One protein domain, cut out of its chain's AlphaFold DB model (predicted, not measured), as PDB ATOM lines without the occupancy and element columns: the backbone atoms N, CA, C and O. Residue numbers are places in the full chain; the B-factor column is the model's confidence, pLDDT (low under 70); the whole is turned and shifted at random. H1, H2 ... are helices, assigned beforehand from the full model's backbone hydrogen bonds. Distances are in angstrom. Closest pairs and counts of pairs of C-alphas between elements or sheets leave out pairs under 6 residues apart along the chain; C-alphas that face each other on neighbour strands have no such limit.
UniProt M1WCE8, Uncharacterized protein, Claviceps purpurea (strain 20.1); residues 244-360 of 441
ATOM      1  N   GLU A 244     -12.259  19.162  51.891       87.56
ATOM      2  CA  GLU A 244     -12.316  19.090  50.425       87.56
ATOM      3  C   GLU A 244     -13.577  18.368  49.921       87.56
ATOM      4  O   GLU A 244     -14.256  18.833  49.004       87.56
ATOM      5  N   LEU A 245     -13.957  17.255  50.562       87.69
ATOM      6  CA  LEU A 245     -15.186  16.543  50.219       87.69
ATOM      7  C   LEU A 245     -16.426  17.395  50.527       87.69
ATOM      8  O   LEU A 245     -17.385  17.387  49.752       87.69
ATOM      9  N   VAL A 246     -16.428  18.134  51.640       90.81
ATOM     10  CA  VAL A 246     -17.531  19.037  52.002       90.81
ATOM     11  C   VAL A 246     -17.673  20.162  50.979       90.81
ATOM     12  O   VAL A 246     -18.790  20.412  50.516       90.81
ATOM     13  N   ASP A 247     -16.569  20.787  50.580       90.00
ATOM     14  CA  ASP A 247     -16.554  21.875  49.602       90.00
ATOM     15  C   ASP A 247     -16.976  21.399  48.214       90.00
ATOM     16  O   ASP A 247     -17.803  22.043  47.557       90.00
ATOM     17  N   CYS A 248     -16.525  20.213  47.799       89.88
ATOM     18  CA  CYS A 248     -16.991  19.586  46.570       89.88
ATOM     19  C   CYS A 248     -18.506  19.366  46.603       89.88
ATOM     20  O   CYS A 248     -19.211  19.811  45.691       89.88
ATOM     21  N   VAL A 249     -19.042  18.763  47.670       91.44
ATOM     22  CA  VAL A 249     -20.493  18.580  47.828       91.44
ATOM     23  C   VAL A 249     -21.223  19.925  47.786       91.44
ATOM     24  O   VAL A 249     -22.223  20.044  47.075       91.44
ATOM     25  N   ARG A 250     -20.732  20.935  48.513       91.69
ATOM     26  CA  ARG A 250     -21.333  22.274  48.597       91.69
ATOM     27  C   ARG A 250     -21.406  22.932  47.225       91.69
ATOM     28  O   ARG A 250     -22.487  23.357  46.815       91.69
ATOM     29  N   HIS A 251     -20.295  22.948  46.495       90.75
ATOM     30  CA  HIS A 251     -20.221  23.529  45.161       90.75
ATOM     31  C   HIS A 251     -21.210  22.853  44.205       90.75
ATOM     32  O   HIS A 251     -22.047  23.530  43.608       90.75
ATOM     33  N   ARG A 252     -21.212  21.512  44.107       89.75
ATOM     34  CA  ARG A 252     -22.129  20.815  43.184       89.75
ATOM     35  C   ARG A 252     -23.599  20.966  43.593       89.75
ATOM     36  O   ARG A 252     -24.475  21.077  42.730       89.75
ATOM     37  N   PHE A 253     -23.879  20.992  44.895       92.75
ATOM     38  CA  PHE A 253     -25.234  21.148  45.417       92.75
ATOM     39  C   PHE A 253     -25.834  22.518  45.078       92.75
ATOM     40  O   PHE A 253     -26.974  22.578  44.616       92.75
ATOM     41  N   PHE A 254     -25.089  23.606  45.281       92.25
ATOM     42  CA  PHE A 254     -25.591  24.963  45.052       92.25
ATOM     43  C   PHE A 254     -25.448  25.415  43.596       92.25
ATOM     44  O   PHE A 254     -26.407  25.941  43.020       92.25
ATOM     45  N   PHE A 255     -24.303  25.143  42.965       88.81
ATOM     46  CA  PHE A 255     -24.034  25.603  41.607       88.81
ATOM     47  C   PHE A 255     -24.911  24.876  40.581       88.81
ATOM     48  O   PHE A 255     -25.739  25.496  39.903       88.81
ATOM     49  N   TYR A 256     -24.821  23.543  40.542       87.62
ATOM     50  CA  TYR A 256     -25.553  22.723  39.574       87.62
ATOM     51  C   TYR A 256     -26.955  22.326  40.059       87.62
ATOM     52  O   TYR A 256     -27.891  22.261  39.264       87.62
ATOM     53  N   GLY A 257     -27.155  22.109  41.365       85.44
ATOM     54  CA  GLY A 257     -28.461  21.693  41.897       85.44
ATOM     55  C   GLY A 257     -28.846  20.248  41.568       85.44
ATOM     56  O   GLY A 257     -30.022  19.890  41.664       85.44
ATOM     57  N   ILE A 258     -27.870  19.420  41.188       88.25
ATOM     58  CA  ILE A 258     -28.036  18.012  40.796       88.25
ATOM     59  C   ILE A 258     -28.617  17.151  41.918       88.25
ATOM     60  O   ILE A 258     -28.588  17.548  43.080       88.25
ATOM     61  N   SER A 259     -29.164  15.979  41.583       90.12
ATOM     62  CA  SER A 259     -29.757  15.029  42.541       90.12
ATOM     63  C   SER A 259     -28.704  14.351  43.431       90.12
ATOM     64  O   SER A 259     -27.529  14.347  43.089       90.12
ATOM     65  N   ASP A 260     -29.099  13.753  44.562       90.69
ATOM     66  CA  ASP A 260     -28.135  13.068  45.445       90.69
ATOM     67  C   ASP A 260     -27.440  11.866  44.771       90.69
ATOM     68  O   ASP A 260     -26.229  11.737  44.944       90.69
ATOM     69  N   PRO A 261     -28.131  11.019  43.975       91.81
ATOM     70  CA  PRO A 261     -27.464   9.972  43.199       91.81
ATOM     71  C   PRO A 261     -26.487  10.518  42.153       91.81
ATOM     72  O   PRO A 261     -25.401   9.969  41.996       91.81
ATOM     73  N   SER A 262     -26.856  11.598  41.453       91.56
ATOM     74  CA  SER A 262     -25.967  12.257  40.485       91.56
ATOM     75  C   SER A 262     -24.744  12.845  41.181       91.56
ATOM     76  O   SER A 262     -23.629  12.638  40.737       91.56
ATOM     77  N   LEU A 263     -24.945  13.503  42.321       90.75
ATOM     78  CA  LEU A 263     -23.874  14.116  43.095       90.75
ATOM     79  C   LEU A 263     -22.904  13.058  43.636       90.75
ATOM     80  O   LEU A 263     -21.697  13.248  43.564       90.75
ATOM     81  N   LEU A 264     -23.415  11.920  44.118       91.94
ATOM     82  CA  LEU A 264     -22.571  10.794  44.516       91.94
ATOM     83  C   LEU A 264     -21.740  10.269  43.339       91.94
ATOM     84  O   LEU A 264     -20.545  10.049  43.500       91.94
ATOM     85  N   ARG A 265     -22.371  10.096  42.170       90.56
ATOM     86  CA  ARG A 265     -21.694   9.644  40.953       90.56
ATOM     87  C   ARG A 265     -20.582  10.608  40.550       90.56
ATOM     88  O   ARG A 265     -19.465  10.155  40.343       90.56
ATOM     89  N   ASP A 266     -20.874  11.902  40.483       89.38
ATOM     90  CA  ASP A 266     -19.910  12.916  40.053       89.38
ATOM     91  C   ASP A 266     -18.716  12.984  41.014       89.38
ATOM     92  O   ASP A 266     -17.574  12.996  40.573       89.38
ATOM     93  N   ILE A 267     -18.948  12.929  42.330       88.44
ATOM     94  CA  ILE A 267     -17.856  12.933  43.319       88.44
ATOM     95  C   ILE A 267     -16.977  11.682  43.199       88.44
ATOM     96  O   ILE A 267     -15.757  11.766  43.312       88.44
ATOM     97  N   GLN A 268     -17.581  10.516  42.976       88.38
ATOM     98  CA  GLN A 268     -16.829   9.268  42.848       88.38
ATOM     99  C   GLN A 268     -16.081   9.173  41.513       88.38
ATOM    100  O   GLN A 268     -14.972   8.655  41.478       88.38
ATOM    101  N   GLN A 269     -16.680   9.642  40.414       86.88
ATOM    102  CA  GLN A 269     -16.145   9.454  39.062       86.88
ATOM    103  C   GLN A 269     -15.260  10.608  38.593       86.88
ATOM    104  O   GLN A 269     -14.268  10.365  37.914       86.88
ATOM    105  N   CYS A 270     -15.613  11.851  38.917       83.12
ATOM    106  CA  CYS A 270     -14.871  13.029  38.468       83.12
ATOM    107  C   CYS A 270     -13.784  13.432  39.465       83.12
ATOM    108  O   CYS A 270     -12.685  13.774  39.045       83.12
ATOM    109  N   ASP A 271     -14.082  13.367  40.766       82.06
ATOM    110  CA  ASP A 271     -13.159  13.824  41.815       82.06
ATOM    111  C   ASP A 271     -12.363  12.666  42.447       82.06
ATOM    112  O   ASP A 271     -11.446  12.900  43.228       82.06
ATOM    113  N   ASN A 272     -12.707  11.413  42.117       83.25
ATOM    114  CA  ASN A 272     -12.117  10.188  42.673       83.25
ATOM    115  C   ASN A 272     -12.084  10.161  44.217       83.25
ATOM    116  O   ASN A 272     -11.201   9.564  44.835       83.25
ATOM    117  N   LEU A 273     -13.053  10.827  44.858       82.75
ATOM    118  CA  LEU A 273     -13.130  10.905  46.312       82.75
ATOM    119  C   LEU A 273     -13.952   9.732  46.867       82.75
ATOM    120  O   LEU A 273     -15.057   9.458  46.373       82.75
ATOM    121  N   PRO A 274     -13.486   9.066  47.942       78.69
ATOM    122  CA  PRO A 274     -14.222   7.975  48.563       78.69
ATOM    123  C   PRO A 274     -15.450   8.545  49.273       78.69
ATOM    124  O   PRO A 274     -15.386   8.950  50.423       78.69
ATOM    125  N   CYS A 275     -16.595   8.602  48.596       82.75
ATOM    126  CA  CYS A 275     -17.847   9.091  49.165       82.75
ATOM    127  C   CYS A 275     -18.889   7.975  49.177       82.75
ATOM    128  O   CYS A 275     -19.063   7.254  48.198       82.75
ATOM    129  N   THR A 276     -19.612   7.826  50.287       86.12
ATOM    130  CA  THR A 276     -20.767   6.920  50.374       86.12
ATOM    131  C   THR A 276     -22.059   7.721  50.411       86.12
ATOM    132  O   THR A 276     -22.087   8.856  50.886       86.12
ATOM    133  N   ALA A 277     -23.176   7.109  50.004       86.94
ATOM    134  CA  ALA A 277     -24.498   7.740  50.100       86.94
ATOM    135  C   ALA A 277     -24.817   8.229  51.530       86.94
ATOM    136  O   ALA A 277     -25.444   9.274  51.717       86.94
ATOM    137  N   TYR A 278     -24.350   7.498  52.549       85.69
ATOM    138  CA  TYR A 278     -24.480   7.905  53.946       85.69
ATOM    139  C   TYR A 278     -23.608   9.121  54.285       85.69
ATOM    140  O   TYR A 278     -24.122  10.071  54.876       85.69
ATOM    141  N   ALA A 279     -22.324   9.118  53.900       86.12
ATOM    142  CA  ALA A 279     -21.422  10.249  54.127       86.12
ATOM    143  C   ALA A 279     -21.948  11.519  53.445       86.12
ATOM    144  O   ALA A 279     -22.080  12.549  54.102       86.12
ATOM    145  N   LEU A 280     -22.384  11.419  52.185       90.31
ATOM    146  CA  LEU A 280     -23.009  12.518  51.454       90.31
ATOM    147  C   LEU A 280     -24.239  13.066  52.185       90.31
ATOM    148  O   LEU A 280     -24.394  14.276  52.365       90.31
ATOM    149  N   ARG A 281     -25.131  12.173  52.628       90.56
ATOM    150  CA  ARG A 281     -26.315  12.564  53.391       90.56
ATOM    151  C   ARG A 281     -25.903  13.300  54.667       90.56
ATOM    152  O   ARG A 281     -26.432  14.374  54.938       90.56
ATOM    153  N   LYS A 282     -24.954  12.752  55.424       88.94
ATOM    154  CA  LYS A 282     -24.453  13.340  56.669       88.94
ATOM    155  C   LYS A 282     -23.874  14.742  56.440       88.94
ATOM    156  O   LYS A 282     -24.332  15.670  57.102       88.94
ATOM    157  N   ILE A 283     -22.987  14.911  55.454       90.44
ATOM    158  CA  ILE A 283     -22.407  16.209  55.061       90.44
ATOM    159  C   ILE A 283     -23.510  17.220  54.756       90.44
ATOM    160  O   ILE A 283     -23.498  18.338  55.267       90.44
ATOM    161  N   ARG A 284     -24.511  16.820  53.964       91.81
ATOM    162  CA  ARG A 284     -25.605  17.712  53.578       91.81
ATOM    163  C   ARG A 284     -26.446  18.182  54.754       91.81
ATOM    164  O   ARG A 284     -26.753  19.366  54.837       91.81
ATOM    165  N   TYR A 285     -26.825  17.283  55.659       89.44
ATOM    166  CA  TYR A 285     -27.625  17.670  56.822       89.44
ATOM    167  C   TYR A 285     -26.829  18.515  57.821       89.44
ATOM    168  O   TYR A 285     -27.392  19.465  58.357       89.44
ATOM    169  N   GLN A 286     -25.544  18.212  58.036       88.19
ATOM    170  CA  GLN A 286     -24.682  18.981  58.942       88.19
ATOM    171  C   GLN A 286     -24.425  20.407  58.438       88.19
ATOM    172  O   GLN A 286     -24.410  21.335  59.235       88.19
ATOM    173  N   ASN A 287     -24.317  20.596  57.122       86.38
ATOM    174  CA  ASN A 287     -24.096  21.905  56.499       86.38
ATOM    175  C   ASN A 287     -25.399  22.606  56.064       86.38
ATOM    176  O   ASN A 287     -25.378  23.516  55.238       86.38
ATOM    177  N   GLY A 288     -26.565  22.159  56.547       84.38
ATOM    178  CA  GLY A 288     -27.847  22.808  56.246       84.38
ATOM    179  C   GLY A 288     -28.313  22.715  54.783       84.38
ATOM    180  O   GLY A 288     -29.270  23.386  54.406       84.38
ATOM    181  N   MET A 289     -27.714  21.851  53.955       90.06
ATOM    182  CA  MET A 289     -28.068  21.610  52.544       90.06
ATOM    183  C   MET A 289     -29.322  20.722  52.396       90.06
ATOM    184  O   MET A 289     -29.345  19.683  51.711       90.06
ATOM    185  N   LYS A 290     -30.401  21.118  53.074       88.50
ATOM    186  CA  LYS A 290     -31.706  20.452  53.018       88.50
ATOM    187  C   LYS A 290     -32.417  20.824  51.714       88.50
ATOM    188  O   LYS A 290     -32.518  21.988  51.360       88.50
ATOM    189  N   ARG A 291     -32.947  19.825  50.999       86.00
ATOM    190  CA  ARG A 291     -33.760  20.043  49.778       86.00
ATOM    191  C   ARG A 291     -35.227  20.342  50.069       86.00
ATOM    192  O   ARG A 291     -35.924  20.882  49.220       86.00
ATOM    193  N   ARG A 292     -35.712  19.905  51.230       84.38
ATOM    194  CA  ARG A 292     -37.095  20.067  51.677       84.38
ATOM    195  C   ARG A 292     -37.066  20.524  53.127       84.38
ATOM    196  O   ARG A 292     -36.356  19.920  53.929       84.38
ATOM    197  N   CYS A 293     -37.839  21.558  53.426       83.81
ATOM    198  CA  CYS A 293     -38.096  22.008  54.789       83.81
ATOM    199  C   CYS A 293     -39.330  21.270  55.308       83.81
ATOM    200  O   CYS A 293     -40.279  21.069  54.545       83.81
ATOM    201  N   ARG A 294     -39.302  20.821  56.566       84.19
ATOM    202  CA  ARG A 294     -40.434  20.091  57.168       84.19
ATOM    203  C   ARG A 294     -41.282  20.977  58.063       84.19
ATOM    204  O   ARG A 294     -42.485  20.764  58.138       84.19
ATOM    205  N   THR A 295     -40.653  21.936  58.728       89.38
ATOM    206  CA  THR A 295     -41.313  22.857  59.653       89.38
ATOM    207  C   THR A 295     -41.458  24.235  59.022       89.38
ATOM    208  O   THR A 295     -40.721  24.592  58.098       89.38
ATOM    209  N   GLU A 296     -42.419  25.015  59.513       87.88
ATOM    210  CA  GLU A 296     -42.619  26.384  59.035       87.88
ATOM    211  C   GLU A 296     -41.466  27.301  59.466       87.88
ATOM    212  O   GLU A 296     -40.989  28.100  58.670       87.88
ATOM    213  N   GLU A 297     -40.918  27.100  60.666       88.62
ATOM    214  CA  GLU A 297     -39.737  27.819  61.165       88.62
ATOM    215  C   GLU A 297     -38.519  27.662  60.242       88.62
ATOM    216  O   GLU A 297     -37.862  28.643  59.895       88.62
ATOM    217  N   GLU A 298     -38.242  26.437  59.772       87.12
ATOM    218  CA  GLU A 298     -37.168  26.182  58.802       87.12
ATOM    219  C   GLU A 298     -37.411  26.940  57.493       87.12
ATOM    220  O   GLU A 298     -36.475  27.481  56.902       87.12
ATOM    221  N   ARG A 299     -38.667  26.991  57.029       87.50
ATOM    222  CA  ARG A 299     -39.031  27.698  55.795       87.50
ATOM    223  C   ARG A 299     -38.829  29.198  55.941       87.50
ATOM    224  O   ARG A 299     -38.263  29.803  55.034       87.50
ATOM    225  N   LEU A 300     -39.263  29.772  57.060       89.38
ATOM    226  CA  LEU A 300     -39.102  31.193  57.356       89.38
ATOM    227  C   LEU A 300     -37.625  31.570  57.478       89.38
ATOM    228  O   LEU A 300     -37.202  32.528  56.842       89.38
ATOM    229  N   SER A 301     -36.817  30.768  58.177       90.12
ATOM    230  CA  SER A 301     -35.370  30.994  58.291       90.12
ATOM    231  C   SER A 301     -34.664  30.963  56.928       90.12
ATOM    232  O   SER A 301     -33.844  31.829  56.622       90.12
ATOM    233  N   VAL A 302     -35.004  30.002  56.062       90.56
ATOM    234  CA  VAL A 302     -34.440  29.923  54.704       90.56
ATOM    235  C   VAL A 302     -34.877  31.112  53.844       90.56
ATOM    236  O   VAL A 302     -34.067  31.644  53.086       90.56
ATOM    237  N   LEU A 303     -36.135  31.546  53.961       91.12
ATOM    238  CA  LEU A 303     -36.632  32.733  53.262       91.12
ATOM    239  C   LEU A 303     -35.934  34.004  53.740       91.12
ATOM    240  O   LEU A 303     -35.528  34.804  52.905       91.12
ATOM    241  N   GLN A 304     -35.746  34.150  55.050       91.75
ATOM    242  CA  GLN A 304     -35.033  35.269  55.651       91.75
ATOM    243  C   GLN A 304     -33.584  35.335  55.158       91.75
ATOM    244  O   GLN A 304     -33.142  36.383  54.713       91.75
ATOM    245  N   ARG A 305     -32.866  34.208  55.106       91.56
ATOM    246  CA  ARG A 305     -31.511  34.181  54.530       91.56
ATOM    247  C   ARG A 305     -31.485  34.567  53.049       91.56
ATOM    248  O   ARG A 305     -30.544  35.203  52.587       91.56
ATOM    249  N   GLY A 306     -32.505  34.159  52.291       91.25
ATOM    250  CA  GLY A 306     -32.669  34.582  50.901       91.25
ATOM    251  C   GLY A 306     -32.913  36.087  50.778       91.25
ATOM    252  O   GLY A 306     -32.379  36.712  49.868       91.25
ATOM    253  N   LEU A 307     -33.685  36.661  51.701       91.81
ATOM    254  CA  LEU A 307     -33.943  38.097  51.798       91.81
ATOM    255  C   LEU A 307     -32.683  38.891  52.124       91.81
ATOM    256  O   LEU A 307     -32.323  39.779  51.358       91.81
ATOM    257  N   GLU A 308     -31.990  38.511  53.195       92.00
ATOM    258  CA  GLU A 308     -30.724  39.114  53.620       92.00
ATOM    259  C   GLU A 308     -29.704  39.102  52.475       92.00
ATOM    260  O   GLU A 308     -29.045  40.106  52.207       92.00
ATOM    261  N   PHE A 309     -29.624  37.989  51.735       92.38
ATOM    262  CA  PHE A 309     -28.778  37.912  50.550       92.38
ATOM    263  C   PHE A 309     -29.197  38.926  49.477       92.38
ATOM    264  O   PHE A 309     -28.344  39.674  49.006       92.38
ATOM    265  N   MET A 310     -30.483  38.993  49.112       90.00
ATOM    266  CA  MET A 310     -30.968  39.938  48.095       90.00
ATOM    267  C   MET A 310     -30.710  41.400  48.478       90.00
ATOM    268  O   MET A 310     -30.339  42.193  47.616       90.00
ATOM    269  N   GLU A 311     -30.895  41.760  49.747       90.62
ATOM    270  CA  GLU A 311     -30.614  43.109  50.250       90.62
ATOM    271  C   GLU A 311     -29.115  43.422  50.202       90.62
ATOM    272  O   GLU A 311     -28.719  44.486  49.723       90.62
ATOM    273  N   SER A 312     -28.272  42.477  50.630       90.00
ATOM    274  CA  SER A 312     -26.814  42.632  50.587       90.00
ATOM    275  C   SER A 312     -26.265  42.718  49.159       90.00
ATOM    276  O   SER A 312     -25.326  43.468  48.898       90.00
ATOM    277  N   ASP A 313     -26.856  41.974  48.223       90.12
ATOM    278  CA  ASP A 313     -26.451  41.980  46.822       90.12
ATOM    279  C   ASP A 313     -26.881  43.269  46.125       90.12
ATOM    280  O   ASP A 313     -26.097  43.848  45.380       90.12
ATOM    281  N   LEU A 314     -28.070  43.792  46.441       87.88
ATOM    282  CA  LEU A 314     -28.539  45.054  45.873       87.88
ATOM    283  C   LEU A 314     -27.619  46.234  46.226       87.88
ATOM    284  O   LEU A 314     -27.447  47.142  45.413       87.88
ATOM    285  N   GLN A 315     -26.989  46.208  47.405       87.81
ATOM    286  CA  GLN A 315     -25.967  47.194  47.779       87.81
ATOM    287  C   GLN A 315     -24.714  47.118  46.895       87.81
ATOM    288  O   GLN A 315     -24.006  48.111  46.749       87.81
ATOM    289  N   ARG A 316     -24.426  45.951  46.307       87.06
ATOM    290  CA  ARG A 316     -23.268  45.720  45.433       87.06
ATOM    291  C   ARG A 316     -23.603  45.928  43.959       87.06
ATOM    292  O   ARG A 316     -22.777  46.457  43.220       87.06
ATOM    293  N   SER A 317     -24.780  45.486  43.517       87.19
ATOM    294  CA  SER A 317     -25.179  45.463  42.112       87.19
ATOM    295  C   SER A 317     -26.688  45.598  41.935       87.19
ATOM    296  O   SER A 317     -27.489  44.925  42.577       87.19
ATOM    297  N   SER A 318     -27.103  46.397  40.951       86.44
ATOM    298  CA  SER A 318     -28.509  46.512  40.554       86.44
ATOM    299  C   SER A 318     -28.971  45.394  39.607       86.44
ATOM    300  O   SER A 318     -30.109  45.421  39.136       86.44
ATOM    301  N   ALA A 319     -28.119  44.411  39.287       85.56
ATOM    302  CA  ALA A 319     -28.435  43.348  38.328       85.56
ATOM    303  C   ALA A 319     -29.619  42.470  38.770       85.56
ATOM    304  O   ALA A 319     -30.426  42.057  37.931       85.56
ATOM    305  N   ILE A 320     -29.777  42.252  40.081       85.25
ATOM    306  CA  ILE A 320     -30.874  41.461  40.652       85.25
ATOM    307  C   ILE A 320     -32.257  42.054  40.340       85.25
ATOM    308  O   ILE A 320     -33.249  41.330  40.195       85.25
ATOM    309  N   LEU A 321     -32.325  43.370  40.110       86.06
ATOM    310  CA  LEU A 321     -33.526  44.074  39.663       86.06
ATOM    311  C   LEU A 321     -33.902  43.756  38.214       86.06
ATOM    312  O   LEU A 321     -34.941  44.207  37.764       86.06
ATOM    313  N   ASN A 322     -33.123  42.980  37.460       84.88
ATOM    314  CA  ASN A 322     -33.481  42.542  36.104       84.88
ATOM    315  C   ASN A 322     -33.781  41.037  36.024       84.88
ATOM    316  O   ASN A 322     -34.187  40.536  34.974       84.88
ATOM    317  N   TYR A 323     -33.658  40.303  37.131       87.06
ATOM    318  CA  TYR A 323     -33.849  38.858  37.127       87.06
ATOM    319  C   TYR A 323     -35.316  38.451  37.118       87.06
ATOM    320  O   TYR A 323     -36.132  38.889  37.930       87.06
ATOM    321  N   GLY A 324     -35.657  37.579  36.169       84.00
ATOM    322  CA  GLY A 324     -36.919  36.853  36.164       84.00
ATOM    323  C   GLY A 324     -36.964  35.796  37.266       84.00
ATOM    324  O   GLY A 324     -35.966  35.499  37.919       84.00
ATOM    325  N   ARG A 325     -38.131  35.179  37.447       87.31
ATOM    326  CA  ARG A 325     -38.380  34.202  38.515       87.31
ATOM    327  C   ARG A 325     -37.388  33.032  38.551       87.31
ATOM    328  O   ARG A 325     -36.948  32.656  39.635       87.31
ATOM    329  N   GLU A 326     -37.049  32.450  37.400       88.00
ATOM    330  CA  GLU A 326     -36.068  31.356  37.342       88.00
ATOM    331  C   GLU A 326     -34.662  31.877  37.641       88.00
ATOM    332  O   GLU A 326     -33.993  31.362  38.532       88.00
ATOM    333  N   THR A 327     -34.241  32.941  36.951       90.12
ATOM    334  CA  THR A 327     -32.914  33.546  37.108       90.12
ATOM    335  C   THR A 327     -32.644  33.947  38.551       90.12
ATOM    336  O   THR A 327     -31.590  33.619  39.075       90.12
ATOM    337  N   LEU A 328     -33.619  34.564  39.226       91.12
ATOM    338  CA  LEU A 328     -33.514  34.942  40.632       91.12
ATOM    339  C   LEU A 328     -33.308  33.713  41.526       91.12
ATOM    340  O   LEU A 328     -32.414  33.696  42.365       91.12
ATOM    341  N   SER A 329     -34.107  32.662  41.328       91.19
ATOM    342  CA  SER A 329     -33.983  31.429  42.111       91.19
ATOM    343  C   SER A 329     -32.647  30.722  41.883       91.19
ATOM    344  O   SER A 329     -32.114  30.138  42.826       91.19
ATOM    345  N   HIS A 330     -32.119  30.749  40.658       90.94
ATOM    346  CA  HIS A 330     -30.795  30.217  40.350       90.94
ATOM    347  C   HIS A 330     -29.699  31.062  40.994       90.94
ATOM    348  O   HIS A 330     -28.836  30.510  41.667       90.94
ATOM    349  N   TYR A 331     -29.782  32.381  40.867       91.94
ATOM    350  CA  TYR A 331     -28.792  33.316  41.385       91.94
ATOM    351  C   TYR A 331     -28.653  33.244  42.911       91.94
ATOM    352  O   TYR A 331     -27.562  33.008  43.422       91.94
ATOM    353  N   VAL A 332     -29.771  33.312  43.645       92.06
ATOM    354  CA  VAL A 332     -29.782  33.190  45.117       92.06
ATOM    355  C   VAL A 332     -29.236  31.832  45.578       92.06
ATOM    356  O   VAL A 332     -28.578  31.733  46.613       92.06
ATOM    357  N   ARG A 333     -29.463  30.771  44.794       92.50
ATOM    358  CA  ARG A 333     -28.909  29.446  45.087       92.50
ATOM    359  C   ARG A 333     -27.400  29.390  44.865       92.50
ATOM    360  O   ARG A 333     -26.725  28.764  45.672       92.50
ATOM    361  N   GLN A 334     -26.900  29.975  43.780       92.12
ATOM    362  CA  GLN A 334     -25.493  29.902  43.381       92.12
ATOM    363  C   GLN A 334     -24.617  30.815  44.241       92.12
ATOM    364  O   GLN A 334     -23.725  30.322  44.929       92.12
ATOM    365  N   GLU A 335     -24.934  32.108  44.263       89.94
ATOM    366  CA  GLU A 335     -24.133  33.137  44.934       89.94
ATOM    367  C   GLU A 335     -24.464  33.232  46.426       89.94
ATOM    368  O   GLU A 335     -23.577  33.296  47.273       89.94
ATOM    369  N   GLY A 336     -25.752  33.163  46.770       87.31
ATOM    370  CA  GLY A 336     -26.189  33.196  48.165       87.31
ATOM    371  C   GLY A 336     -25.988  31.874  48.901       87.31
ATOM    372  O   GLY A 336     -26.034  31.839  50.128       87.31
ATOM    373  N   GLN A 337     -25.777  30.769  48.173       90.81
ATOM    374  CA  GLN A 337     -25.697  29.418  48.737       90.81
ATOM    375  C   GLN A 337     -26.888  29.106  49.666       90.81
ATOM    376  O   GLN A 337     -26.762  28.452  50.707       90.81
ATOM    377  N   VAL A 338     -28.075  29.587  49.276       90.44
ATOM    378  CA  VAL A 338     -29.345  29.338  49.965       90.44
ATOM    379  C   VAL A 338     -30.327  28.702  48.994       90.44
ATOM    380  O   VAL A 338     -30.673  29.263  47.958       90.44
ATOM    381  N   LEU A 339     -30.828  27.516  49.338       90.69
ATOM    382  CA  LEU A 339     -31.846  26.848  48.534       90.69
ATOM    383  C   LEU A 339     -33.247  27.299  48.962       90.69
ATOM    384  O   LEU A 339     -33.897  26.649  49.780       90.69
ATOM    385  N   VAL A 340     -33.721  28.402  48.383       89.88
ATOM    386  CA  VAL A 340     -35.072  28.924  48.632       89.88
ATOM    387  C   VAL A 340     -36.057  28.394  47.583       89.88
ATOM    388  O   VAL A 340     -35.746  28.398  46.389       89.88
ATOM    389  N   PRO A 341     -37.273  27.963  47.967       88.75
ATOM    390  CA  PRO A 341     -38.314  27.646  47.001       88.75
ATOM    391  C   PRO A 341     -38.655  28.849  46.113       88.75
ATOM    392  O   PRO A 341     -38.998  29.929  46.593       88.75
ATOM    393  N   ARG A 342     -38.634  28.621  44.799       90.19
ATOM    394  CA  ARG A 342     -38.812  29.637  43.752       90.19
ATOM    395  C   ARG A 342     -40.034  30.545  43.933       90.19
ATOM    396  O   ARG A 342     -39.938  31.751  43.744       90.19
ATOM    397  N   ASN A 343     -41.192  29.968  44.256       91.19
ATOM    398  CA  ASN A 343     -42.455  30.712  44.356       91.19
ATOM    399  C   ASN A 343     -42.456  31.691  45.545       91.19
ATOM    400  O   ASN A 343     -42.646  32.880  45.307       91.19
ATOM    401  N   PRO A 344     -42.209  31.234  46.790       91.00
ATOM    402  CA  PRO A 344     -42.006  32.119  47.933       91.00
ATOM    403  C   PRO A 344     -40.970  33.217  47.689       91.00
ATOM    404  O   PRO A 344     -41.278  34.381  47.913       91.00
ATOM    405  N   LEU A 345     -39.790  32.868  47.160       92.25
ATOM    406  CA  LEU A 345     -38.736  33.844  46.876       92.25
ATOM    407  C   LEU A 345     -39.224  34.941  45.921       92.25
ATOM    408  O   LEU A 345     -39.064  36.128  46.191       92.25
ATOM    409  N   TYR A 346     -39.866  34.546  44.819       91.88
ATOM    410  CA  TYR A 346     -40.355  35.501  43.830       91.88
ATOM    411  C   TYR A 346     -41.534  36.335  44.341       91.88
ATOM    412  O   TYR A 346     -41.649  37.504  43.994       91.88
ATOM    413  N   ASN A 347     -42.407  35.771  45.178       92.00
ATOM    414  CA  ASN A 347     -43.481  36.541  45.804       92.00
ATOM    415  C   ASN A 347     -42.918  37.658  46.678       92.00
ATOM    416  O   ASN A 347     -43.401  38.782  46.596       92.00
ATOM    417  N   ILE A 348     -41.869  37.369  47.448       90.88
ATOM    418  CA  ILE A 348     -41.213  38.390  48.260       90.88
ATOM    419  C   ILE A 348     -40.532  39.432  47.365       90.88
ATOM    420  O   ILE A 348     -40.746  40.623  47.551       90.88
ATOM    421  N   TYR A 349     -39.811  39.003  46.327       90.56
ATOM    422  CA  TYR A 349     -39.216  39.910  45.338       90.56
ATOM    423  C   TYR A 349     -40.241  40.874  44.715       90.56
ATOM    424  O   TYR A 349     -39.955  42.054  44.543       90.56
ATOM    425  N   ARG A 350     -41.459  40.400  44.417       89.69
ATOM    426  CA  ARG A 350     -42.551  41.244  43.903       89.69
ATOM    427  C   ARG A 350     -43.041  42.281  44.909       89.69
ATOM    428  O   ARG A 350     -43.461  43.352  44.487       89.69
ATOM    429  N   VAL A 351     -43.044  41.936  46.193       90.31
ATOM    430  CA  VAL A 351     -43.439  42.848  47.274       90.31
ATOM    431  C   VAL A 351     -42.354  43.897  47.509       90.31
ATOM    432  O   VAL A 351     -42.684  45.058  47.710       90.31
ATOM    433  N   LEU A 352     -41.079  43.505  47.431       88.12
ATOM    434  CA  LEU A 352     -39.942  44.411  47.608       88.12
ATOM    435  C   LEU A 352     -39.754  45.372  46.429       88.12
ATOM    436  O   LEU A 352     -39.466  46.546  46.634       88.12
ATOM    437  N   TYR A 353     -39.926  44.886  45.195       88.31
ATOM    438  CA  TYR A 353     -39.646  45.654  43.976       88.31
ATOM    439  C   TYR A 353     -40.858  45.696  43.031       88.31
ATOM    440  O   TYR A 353     -40.779  45.223  41.888       88.31
ATOM    441  N   PRO A 354     -42.002  46.256  43.473       87.69
ATOM    442  CA  PRO A 354     -43.231  46.257  42.689       87.69
ATOM    443  C   PRO A 354     -43.067  47.024  41.373       87.69
ATOM    444  O   PRO A 354     -43.486  46.519  40.333       87.69
ATOM    445  N   ASP A 355     -42.388  48.173  41.382       85.75
ATOM    446  CA  ASP A 355     -42.201  49.022  40.196       85.75
ATOM    447  C   ASP A 355     -41.426  48.304  39.091       85.75
ATOM    448  O   ASP A 355     -41.773  48.356  37.910       85.75
ATOM    449  N   VAL A 356     -40.373  47.587  39.483       84.94
ATOM    450  CA  VAL A 356     -39.517  46.819  38.579       84.94
ATOM    451  C   VAL A 356     -40.307  45.696  37.917       84.94
ATOM    452  O   VAL A 356     -40.183  45.466  36.715       84.94
ATOM    453  N   VAL A 357     -41.137  44.999  38.693       84.19
ATOM    454  CA  VAL A 357     -41.978  43.915  38.181       84.19
ATOM    455  C   VAL A 357     -43.093  44.461  37.293       84.19
ATOM    456  O   VAL A 357     -43.350  43.883  36.241       84.19
ATOM    457  N   GLN A 358     -43.720  45.578  37.665       81.12
ATOM    458  CA  GLN A 358     -44.774  46.219  36.873       81.12
ATOM    459  C   GLN A 358     -44.262  46.714  35.518       81.12
ATOM    460  O   GLN A 358     -44.956  46.542  34.521       81.12
ATOM    461  N   ARG A 359     -43.026  47.225  35.432       77.50
ATOM    462  CA  ARG A 359     -42.388  47.561  34.140       77.50
ATOM    463  C   ARG A 359     -42.219  46.352  33.217       77.50
ATOM    464  O   ARG A 359     -42.119  46.523  32.007       77.50
ATOM    465  N   ARG A 360     -42.169  45.139  33.779       70.56
ATOM    466  CA  ARG A 360     -42.104  43.873  33.032       70.56
ATOM    467  C   ARG A 360     -43.462  43.210  32.844       70.56
ATOM    468  O   ARG A 360     -43.518  42.175  32.174       70.56
TER     469      ARG A 360
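AT A GLANCE: This is residues 244 to 360 of the 441 residues of an uncharacterized protein of Claviceps purpurea (strain 20.1) (UniProt M1WCE8). Two lobes of crossed helices lie end to end: one holds H1, H2 and H3, and the other is built on a triangle of H4, H6 and H7, with the short H5 and H8 toward its far end. The lobes are joined by residues 287 to 295 and meet where the last residues of H1 touch the last residues of H6. The printed part has 117 residues with eight named helices, H1 to H8 in chain order, and no named strand; its class is all helix, and helices that touch are mostly crossed. It is only just compact, close to loose, with a radius of gyration of the C-alphas of 15.9 A, and elongated, with spans of 50 by 30 by 21 A.

IN THESE COORDINATES: The longest helix, H4, takes residues 296 to 314 and measures 26.8 A from C-alpha 296 at (-42.619, 26.384, 59.035) to C-alpha 314 at (-28.539, 45.054, 45.873). After it come H5, residues 318 to 322, H6, residues 325 to 334 and 14.4 A long, H7, residues 342 to 352 and 15.3 A, and H8, residues 354 to 359. Before it stand H1, residues 244 to 256 and 17.5 A, H2, residues 260 to 269 and 14.1 A, and H3, residues 277 to 286 and 14.3 A. H1 begins with C-alpha 244 at (-12.316, 19.090, 50.425).

HOW THE PARTS SIT: H4 only just touches H7, with 3 pairs of C-alphas within 8 A, by residues 303 to 306 alone; the closest C-alphas, of Leu 303 and Leu 345, are 6.8 A apart, at a steep tilt of 54 degrees, the same way. H4 also only just touches H6, with 3 such pairs, by residues 306 to 310 alone, about perpendicular at 89 degrees; the closest C-alphas are those of Gly 306 and Val 332, 6.6 A. H6 and H7 touch about perpendicular, at 77 degrees, closest at the C-alphas of Ser 329 and Arg 342, 5.4 A. H4 and H5 only just touch, with 3 pairs, and only at the corner, closest at the C-alphas of Leu 314 and Ile 320, 6.8 A. H8 is close to H7 but not clearly touching; the closest C-alphas, of Arg 350 and Val 357, are 6.3 A apart. H1 and H6 touch only at their ends, closest at the C-alphas of Phe 255 and Gln 334, 4.9 A. H1 touches H2 at a steep tilt of 53 degrees, opposite ways, closest at the C-alphas of Arg 252 and Leu 263, 6.9 A, and H3 about perpendicular at 81 degrees, closest at those of Val 246 and Ile 283, 6.4 A. H2 and H3 touch at a steep tilt of 66 degrees, closest at the C-alphas of Leu 264 and Ala 277, 6.6 A. H3 and H4 are apart. Every O i to N i+4 pair is within hydrogen-bond range in H1, H2, H3, H4, H6, H7 and H8; in H5 0 of 1 is, beside 2 of 2 O i to N i+3 pairs.

THE WHOLE: The C-alphas farthest apart, of Pro 274 and Arg 359, are 50.7 A apart. The printed part has no cut, and no link is long. Residues 314 to 319 stand free. The mean pLDDT of the printed part is 88.4, and no printed residue is under 70.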